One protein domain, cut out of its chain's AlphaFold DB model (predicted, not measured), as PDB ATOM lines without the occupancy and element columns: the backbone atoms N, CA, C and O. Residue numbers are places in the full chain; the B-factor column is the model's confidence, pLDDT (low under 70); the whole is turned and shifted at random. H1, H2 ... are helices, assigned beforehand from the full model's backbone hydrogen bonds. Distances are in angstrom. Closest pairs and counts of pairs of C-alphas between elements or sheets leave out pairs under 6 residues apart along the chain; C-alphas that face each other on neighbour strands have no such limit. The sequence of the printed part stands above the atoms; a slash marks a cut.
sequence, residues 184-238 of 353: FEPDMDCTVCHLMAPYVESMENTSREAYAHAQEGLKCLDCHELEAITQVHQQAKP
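AT A GLANCE: This is residues 184 to 238 of the 353 residues of an uncharacterized protein of Chloroflexi bacterium (UniProt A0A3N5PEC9). What shape does the printed part make? It is a loose, elongated open loop of chain: residues 184 to 196 and H1 make one long side, H2 lies at the turn, and H3 and H4 come back along the other side. No helix touches another. What is it built of? The 55 printed residues hold four named helices, in the order H1, H2, H3, H4, and no named strand; the class is all helix, with 27 residues, under half, in named elements. How large is the outline? The radius of gyration of the C-alphas is 12.8 A and the spans are 36 by 19 by 18 A.

HOW THE PARTS SIT: Which helices come near each other? H1, residues 197 to 202, and H2, residues 209 to 215, are close but not clearly touching; their closest C-alphas, of Ser 202 and Ala 210, are 6.1 A apart. Their lines are about perpendicular, at 82 degrees. Where do the other two stand? H3, residues 220 to 223, is apart from H1 and H2. H4, residues 226 to 235, is apart from H1 and H2 and meets H3 only through their link. What do the backbones show? In H1, H2 and H4 every O i to N i+4 pair is within hydrogen-bond range; H3 is too short for such a pair, and its one O i to N i+3 pair is within range.

IN THESE COORDINATES: Where does the first helix begin? After residues 184 to 196, which hold no named element, H1 begins with C-alpha 197 at (34.704, 1.840, -15.141) and is 8.6 A long. How long are the others? H2 measures 10.4 A, H3 5.9 A and H4 14.1 A, which ends with C-alpha 235 at (42.046, -18.701, -2.696).

THE WHOLE: How far does it reach? The two farthest C-alphas, of Glu 216 and Pro 238, are 36.5 A apart. Is it continuous? The printed part has no cut; the links H2 to H3 and H3 to H4 are tight, and H1 to H2 is short. Where is confidence low? The mean pLDDT of the printed part is 76.4, with residues 184 to 187, 189 to 193, 195 and 235 to 238 under 70.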
ATOM      1  N   PHE A 184      47.993 -12.124  -9.269       62.16
ATOM      2  CA  PHE A 184      47.594 -10.864  -8.634       62.16
ATOM      3  C   PHE A 184      48.724 -10.344  -7.732       62.16
ATOM      4  O   PHE A 184      49.205 -11.087  -6.876       62.16
ATOM      5  N   GLU A 185      49.095  -9.072  -7.885       65.62
ATOM      6  CA  GLU A 185      50.021  -8.361  -6.993       65.62
ATOM      7  C   GLU A 185      49.253  -7.252  -6.245       65.62
ATOM      8  O   GLU A 185      48.415  -6.593  -6.862       65.62
ATOM      9  N   PRO A 186      49.497  -7.012  -4.940       61.44
ATOM     10  CA  PRO A 186      48.709  -6.061  -4.142       61.44
ATOM     11  C   PRO A 186      48.732  -4.598  -4.614       61.44
ATOM     12  O   PRO A 186      47.869  -3.820  -4.213       61.44
ATOM     13  N   ASP A 187      49.727  -4.207  -5.409       65.94
ATOM     14  CA  ASP A 187      49.876  -2.877  -6.011       65.94
ATOM     15  C   ASP A 187      49.442  -2.828  -7.486       65.94
ATOM     16  O   ASP A 187      49.540  -1.776  -8.123       65.94
ATOM     17  N   MET A 188      48.951  -3.947  -8.029       70.12
ATOM     18  CA  MET A 188      48.408  -4.016  -9.379       70.12
ATOM     19  C   MET A 188      47.146  -3.162  -9.481       70.12
ATOM     20  O   MET A 188      46.285  -3.175  -8.603       70.12
ATOM     21  N   ASP A 189      47.023  -2.434 -10.588       68.25
ATOM     22  CA  ASP A 189      45.801  -1.704 -10.891       68.25
ATOM     23  C   ASP A 189      44.646  -2.703 -11.068       68.25
ATOM     24  O   ASP A 189      44.705  -3.598 -11.910       68.25
ATOM     25  N   CYS A 190      43.589  -2.561 -10.265       68.44
ATOM     26  CA  CYS A 190      42.419  -3.435 -10.313       68.44
ATOM     27  C   CYS A 190      41.782  -3.478 -11.707       68.44
ATOM     28  O   CYS A 190      41.196  -4.498 -12.069       68.44
ATOM     29  N   THR A 191      41.918  -2.402 -12.494       67.00
ATOM     30  CA  THR A 191      41.410  -2.312 -13.872       67.00
ATOM     31  C   THR A 191      42.089  -3.289 -14.828       67.00
ATOM     32  O   THR A 191      41.550  -3.560 -15.896       67.00
ATOM     33  N   VAL A 192      43.233  -3.864 -14.433       66.88
ATOM     34  CA  VAL A 192      43.915  -4.908 -15.203       66.88
ATOM     35  C   VAL A 192      43.042  -6.150 -15.318       66.88
ATOM     36  O   VAL A 192      43.016  -6.736 -16.385       66.88
ATOM     37  N   CYS A 193      42.325  -6.549 -14.264       65.06
ATOM     38  CA  CYS A 193      41.530  -7.787 -14.260       65.06
ATOM     39  C   CYS A 193      40.027  -7.557 -14.053       65.06
ATOM     40  O   CYS A 193      39.221  -8.426 -14.384       65.06
ATOM     41  N   HIS A 194      39.638  -6.426 -13.466       70.31
ATOM     42  CA  HIS A 194      38.252  -6.103 -13.155       70.31
ATOM     43  C   HIS A 194      37.782  -4.908 -13.977       70.31
ATOM     44  O   HIS A 194      38.445  -3.875 -14.024       70.31
ATOM     45  N   LEU A 195      36.581  -5.000 -14.551       67.88
ATOM     46  CA  LEU A 195      35.944  -3.855 -15.188       67.88
ATOM     47  C   LEU A 195      35.516  -2.849 -14.113       67.88
ATOM     48  O   LEU A 195      34.444  -2.968 -13.525       67.88
ATOM     49  N   MET A 196      36.366  -1.863 -13.833       73.25
ATOM     50  CA  MET A 196      36.110  -0.869 -12.784       73.25
ATOM     51  C   MET A 196      35.377   0.374 -13.288       73.25
ATOM     52  O   MET A 196      34.831   1.100 -12.465       73.25
ATOM     53  N   ALA A 197      35.316   0.621 -14.601       73.31
ATOM     54  CA  ALA A 197      34.704   1.840 -15.141       73.31
ATOM     55  C   ALA A 197      33.244   2.056 -14.673       73.31
ATOM     56  O   ALA A 197      32.978   3.128 -14.132       73.31
ATOM     57  N   PRO A 198      32.338   1.055 -14.718       74.44
ATOM     58  CA  PRO A 198      30.975   1.215 -14.199       74.44
ATOM     59  C   PRO A 198      30.934   1.471 -12.684       74.44
ATOM     60  O   PRO A 198      30.084   2.203 -12.180       74.44
ATOM     61  N   TYR A 199      31.876   0.894 -11.931       79.94
ATOM     62  CA  TYR A 199      31.980   1.101 -10.486       79.94
ATOM     63  C   TYR A 199      32.456   2.517 -10.160       79.94
ATOM     64  O   TYR A 199      31.908   3.143  -9.256       79.94
ATOM     65  N   VAL A 200      33.420   3.047 -10.914       83.44
ATOM     66  CA  VAL A 200      33.876   4.438 -10.786       83.44
ATOM     67  C   VAL A 200      32.741   5.398 -11.132       83.44
ATOM     68  O   VAL A 200      32.449   6.289 -10.341       83.44
ATOM     69  N   GLU A 201      32.037   5.174 -12.242       85.38
ATOM     70  CA  GLU A 201      30.891   5.999 -12.643       85.38
ATOM     71  C   GLU A 201      29.789   6.001 -11.574       85.38
ATOM     72  O   GLU A 201      29.221   7.041 -11.235       85.38
ATOM     73  N   SER A 202      29.519   4.846 -10.961       86.50
ATOM     74  CA  SER A 202      28.514   4.757  -9.899       86.50
ATOM     75  C   SER A 202      28.848   5.602  -8.658       86.50
ATOM     76  O   SER A 202      27.930   5.987  -7.935       86.50
ATOM     77  N   MET A 203      30.124   5.939  -8.423       86.75
ATOM     78  CA  MET A 203      30.534   6.851  -7.344       86.75
ATOM     79  C   MET A 203      30.175   8.314  -7.655       86.75
ATOM     80  O   MET A 203      30.147   9.143  -6.749       86.75
ATOM     81  N   GLU A 204      29.876   8.641  -8.914       88.19
ATOM     82  CA  GLU A 204      29.505   9.986  -9.377       88.19
ATOM     83  C   GLU A 204      28.001  10.110  -9.686       88.19
ATOM     84  O   GLU A 204      27.468  11.214  -9.826       88.19
ATOM     85  N   ASN A 205      27.287   8.984  -9.741       85.81
ATOM     86  CA  ASN A 205      25.882   8.923 -10.118       85.81
ATOM     87  C   ASN A 205      24.948   9.032  -8.898       85.81
ATOM     88  O   ASN A 205      24.826   8.104  -8.102       85.81
ATOM     89  N   THR A 206      24.195  10.132  -8.804       88.25
ATOM     90  CA  THR A 206      23.274  10.436  -7.688       88.25
ATOM     91  C   THR A 206      22.170   9.402  -7.456       88.25
ATOM     92  O   THR A 206      21.547   9.408  -6.395       88.25
ATOM     93  N   SER A 207      21.910   8.522  -8.426       84.44
ATOM     94  CA  SER A 207      20.940   7.427  -8.305       84.44
ATOM     95  C   SER A 207      21.509   6.152  -7.664       84.44
ATOM     96  O   SER A 207      20.780   5.170  -7.516       84.44
ATOM     97  N   ARG A 208      22.799   6.137  -7.310       88.12
ATOM     98  CA  ARG A 208      23.510   4.987  -6.732       88.12
ATOM     99  C   ARG A 208      23.860   5.256  -5.270       88.12
ATOM    100  O   ARG A 208      24.238   6.369  -4.914       88.12
ATOM    101  N   GLU A 209      23.794   4.240  -4.413       87.12
ATOM    102  CA  GLU A 209      24.151   4.396  -2.990       87.12
ATOM    103  C   GLU A 209      25.650   4.678  -2.790       87.12
ATOM    104  O   GLU A 209      26.036   5.382  -1.851       87.12
ATOM    105  N   ALA A 210      26.490   4.197  -3.712       88.00
ATOM    106  CA  ALA A 210      27.916   4.497  -3.792       88.00
ATOM    107  C   ALA A 210      28.205   6.001  -3.848       88.00
ATOM    108  O   ALA A 210      29.131   6.458  -3.181       88.00
ATOM    109  N   TYR A 211      27.378   6.784  -4.546       90.25
ATOM    110  CA  TYR A 211      27.534   8.235  -4.608       90.25
ATOM    111  C   TYR A 211      27.446   8.889  -3.230       90.25
ATOM    112  O   TYR A 211      28.293   9.708  -2.885       90.25
ATOM    113  N   ALA A 212      26.470   8.508  -2.401       88.19
ATOM    114  CA  ALA A 212      26.333   9.081  -1.061       88.19
ATOM    115  C   ALA A 212      27.587   8.827  -0.205       88.19
ATOM    116  O   ALA A 212      28.048   9.716   0.503       88.19
ATOM    117  N   HIS A 213      28.181   7.641  -0.335       86.19
ATOM    118  CA  HIS A 213      29.402   7.265   0.375       86.19
ATOM    119  C   HIS A 213      30.640   7.976  -0.187       86.19
ATOM    120  O   HIS A 213      31.500   8.415   0.578       86.19
ATOM    121  N   ALA A 214      30.703   8.165  -1.507       87.94
ATOM    122  CA  ALA A 214      31.747   8.948  -2.159       87.94
ATOM    123  C   ALA A 214      31.777  10.398  -1.643       87.94
ATOM    124  O   ALA A 214      32.855  10.956  -1.431       87.94
ATOM    125  N   GLN A 215      30.605  10.989  -1.375       89.12
ATOM    126  CA  GLN A 215      30.497  12.354  -0.843       89.12
ATOM    127  C   GLN A 215      30.985  12.498   0.602       89.12
ATOM    128  O   GLN A 215      31.444  13.574   0.982       89.12
ATOM    129  N   GLU A 216      30.973  11.412   1.373       86.19
ATOM    130  CA  GLU A 216      31.590  11.338   2.705       86.19
ATOM    131  C   GLU A 216      33.105  11.043   2.633       86.19
ATOM    132  O   GLU A 216      33.780  10.905   3.653       86.19
ATOM    133  N   GLY A 217      33.671  10.968   1.423       84.94
ATOM    134  CA  GLY A 217      35.098  10.749   1.189       84.94
ATOM    135  C   GLY A 217      35.536   9.285   1.230       84.94
ATOM    136  O   GLY A 217      36.745   9.030   1.208       84.94
ATOM    137  N   LEU A 218      34.589   8.341   1.264       84.44
ATOM    138  CA  LEU A 218      34.883   6.912   1.219       84.44
ATOM    139  C   LEU A 218      35.373   6.500  -0.173       84.44
ATOM    140  O   LEU A 218      34.857   6.924  -1.210       84.44
ATOM    141  N   LYS A 219      36.388   5.645  -0.181       83.06
ATOM    142  CA  LYS A 219      37.061   5.085  -1.352       83.06
ATOM    143  C   LYS A 219      36.818   3.583  -1.424       83.06
ATOM    144  O   LYS A 219      36.368   2.951  -0.476       83.06
ATOM    145  N   CYS A 220      37.203   2.981  -2.547       79.88
ATOM    146  CA  CYS A 220      36.978   1.562  -2.819       79.88
ATOM    147  C   CYS A 220      37.492   0.655  -1.686       79.88
ATOM    148  O   CYS A 220      36.782  -0.243  -1.245       79.88
ATOM    149  N   LEU A 221      38.706   0.911  -1.188       78.81
ATOM    150  CA  LEU A 221      39.351   0.074  -0.169       78.81
ATOM    151  C   LEU A 221      38.808   0.277   1.252       78.81
ATOM    152  O   LEU A 221      39.134  -0.523   2.124       78.81
ATOM    153  N   ASP A 222      37.966   1.290   1.478       78.62
ATOM    154  CA  ASP A 222      37.298   1.478   2.770       78.62
ATOM    155  C   ASP A 222      36.177   0.439   2.972       78.62
ATOM    156  O   ASP A 222      35.874   0.065   4.100       78.62
ATOM    157  N   CYS A 223      35.615  -0.090   1.875       75.44
ATOM    158  CA  CYS A 223      34.625  -1.176   1.892       75.44
ATOM    159  C   CYS A 223      35.205  -2.507   1.378       75.44
ATOM    160  O   CYS A 223      34.849  -3.590   1.852       75.44
ATOM    161  N   HIS A 224      36.116  -2.440   0.407       77.12
ATOM    162  CA  HIS A 224      36.818  -3.589  -0.151       77.12
ATOM    163  C   HIS A 224      38.203  -3.719   0.491       77.12
ATOM    164  O   HIS A 224      39.225  -3.423  -0.123       77.12
ATOM    165  N   GLU A 225      38.237  -4.154   1.750       78.38
ATOM    166  CA  GLU A 225      39.478  -4.273   2.519       78.38
ATOM    167  C   GLU A 225      40.546  -5.089   1.770       78.38
ATOM    168  O   GLU A 225      40.299  -6.219   1.331       78.38
ATOM    169  N   LEU A 226      41.752  -4.523   1.654       75.50
ATOM    170  CA  LEU A 226      42.842  -5.092   0.862       75.50
ATOM    171  C   LEU A 226      43.242  -6.499   1.326       75.50
ATOM    172  O   LEU A 226      43.516  -7.356   0.489       75.50
ATOM    173  N   GLU A 227      43.249  -6.763   2.636       76.50
ATOM    174  CA  GLU A 227      43.551  -8.095   3.177       76.50
ATOM    175  C   GLU A 227      42.506  -9.121   2.724       76.50
ATOM    176  O   GLU A 227      42.856 -10.176   2.191       76.50
ATOM    177  N   ALA A 228      41.222  -8.773   2.830       75.50
ATOM    178  CA  ALA A 228      40.131  -9.634   2.395       75.50
ATOM    179  C   ALA A 228      40.145  -9.860   0.871       75.50
ATOM    180  O   ALA A 228      39.947 -10.986   0.415       75.50
ATOM    181  N   ILE A 229      40.427  -8.826   0.065       72.88
ATOM    182  CA  ILE A 229      40.613  -8.975  -1.389       72.88
ATOM    183  C   ILE A 229      41.801  -9.896  -1.691       72.88
ATOM    184  O   ILE A 229      41.692 -10.794  -2.525       72.88
ATOM    185  N   THR A 230      42.935  -9.689  -1.021       73.44
ATOM    186  CA  THR A 230      44.159 -10.475  -1.232       73.44
ATOM    187  C   THR A 230      43.915 -11.945  -0.910       73.44
ATOM    188  O   THR A 230      44.315 -12.826  -1.672       73.44
ATOM    189  N   GLN A 231      43.200 -12.223   0.180       73.50
ATOM    190  CA  GLN A 231      42.833 -13.577   0.568       73.50
ATOM    191  C   GLN A 231      41.927 -14.247  -0.476       73.50
ATOM    192  O   GLN A 231      42.158 -15.407  -0.820       73.50
ATOM    193  N   VAL A 232      40.942 -13.524  -1.020       70.38
ATOM    194  CA  VAL A 232      40.079 -14.037  -2.099       70.38
ATOM    195  C   VAL A 232      40.901 -14.364  -3.345       70.38
ATOM    196  O   VAL A 232      40.748 -15.456  -3.884       70.38
ATOM    197  N   HIS A 233      41.823 -13.493  -3.764       71.44
ATOM    198  CA  HIS A 233      42.699 -13.760  -4.913       71.44
ATOM    199  C   HIS A 233      43.612 -14.972  -4.693       71.44
ATOM    200  O   HIS A 233      43.768 -15.796  -5.590       71.44
ATOM    201  N   GLN A 234      44.178 -15.132  -3.493       70.81
ATOM    202  CA  GLN A 234      45.011 -16.294  -3.151       70.81
ATOM    203  C   GLN A 234      44.222 -17.610  -3.128       70.81
ATOM    204  O   GLN A 234      44.773 -18.677  -3.400       70.81
ATOM    205  N   GLN A 235      42.940 -17.545  -2.766       66.88
ATOM    206  CA  GLN A 235      42.046 -18.701  -2.696       66.88
ATOM    207  C   GLN A 235      41.281 -18.946  -3.999       66.88
ATOM    208  O   GLN A 235      40.632 -19.990  -4.126       66.88
ATOM    209  N   ALA A 236      41.358 -18.018  -4.956       61.94
ATOM    210  CA  ALA A 236      40.666 -18.104  -6.226       61.94
ATOM    211  C   ALA A 236      41.153 -19.341  -6.982       61.94
ATOM    212  O   ALA A 236      42.281 -19.426  -7.467       61.94
ATOM    213  N   LYS A 237      40.273 -20.333  -7.073       57.88
ATOM    214  CA  LYS A 237      40.436 -21.451  -7.990       57.88
ATOM    215  C   LYS A 237      39.662 -21.108  -9.257       57.88
ATOM    216  O   LYS A 237      38.525 -20.649  -9.130       57.88
ATOM    217  N   PRO A 238      40.225 -21.347 -10.452       52.09
ATOM    218  CA  PRO A 238      39.450 -21.282 -11.679       52.09
ATOM    219  C   PRO A 238      38.235 -22.199 -11.519       52.09
ATOM    220  O   PRO A 238      38.374 -23.404 -11.309       52.09
TER     221      PRO A 238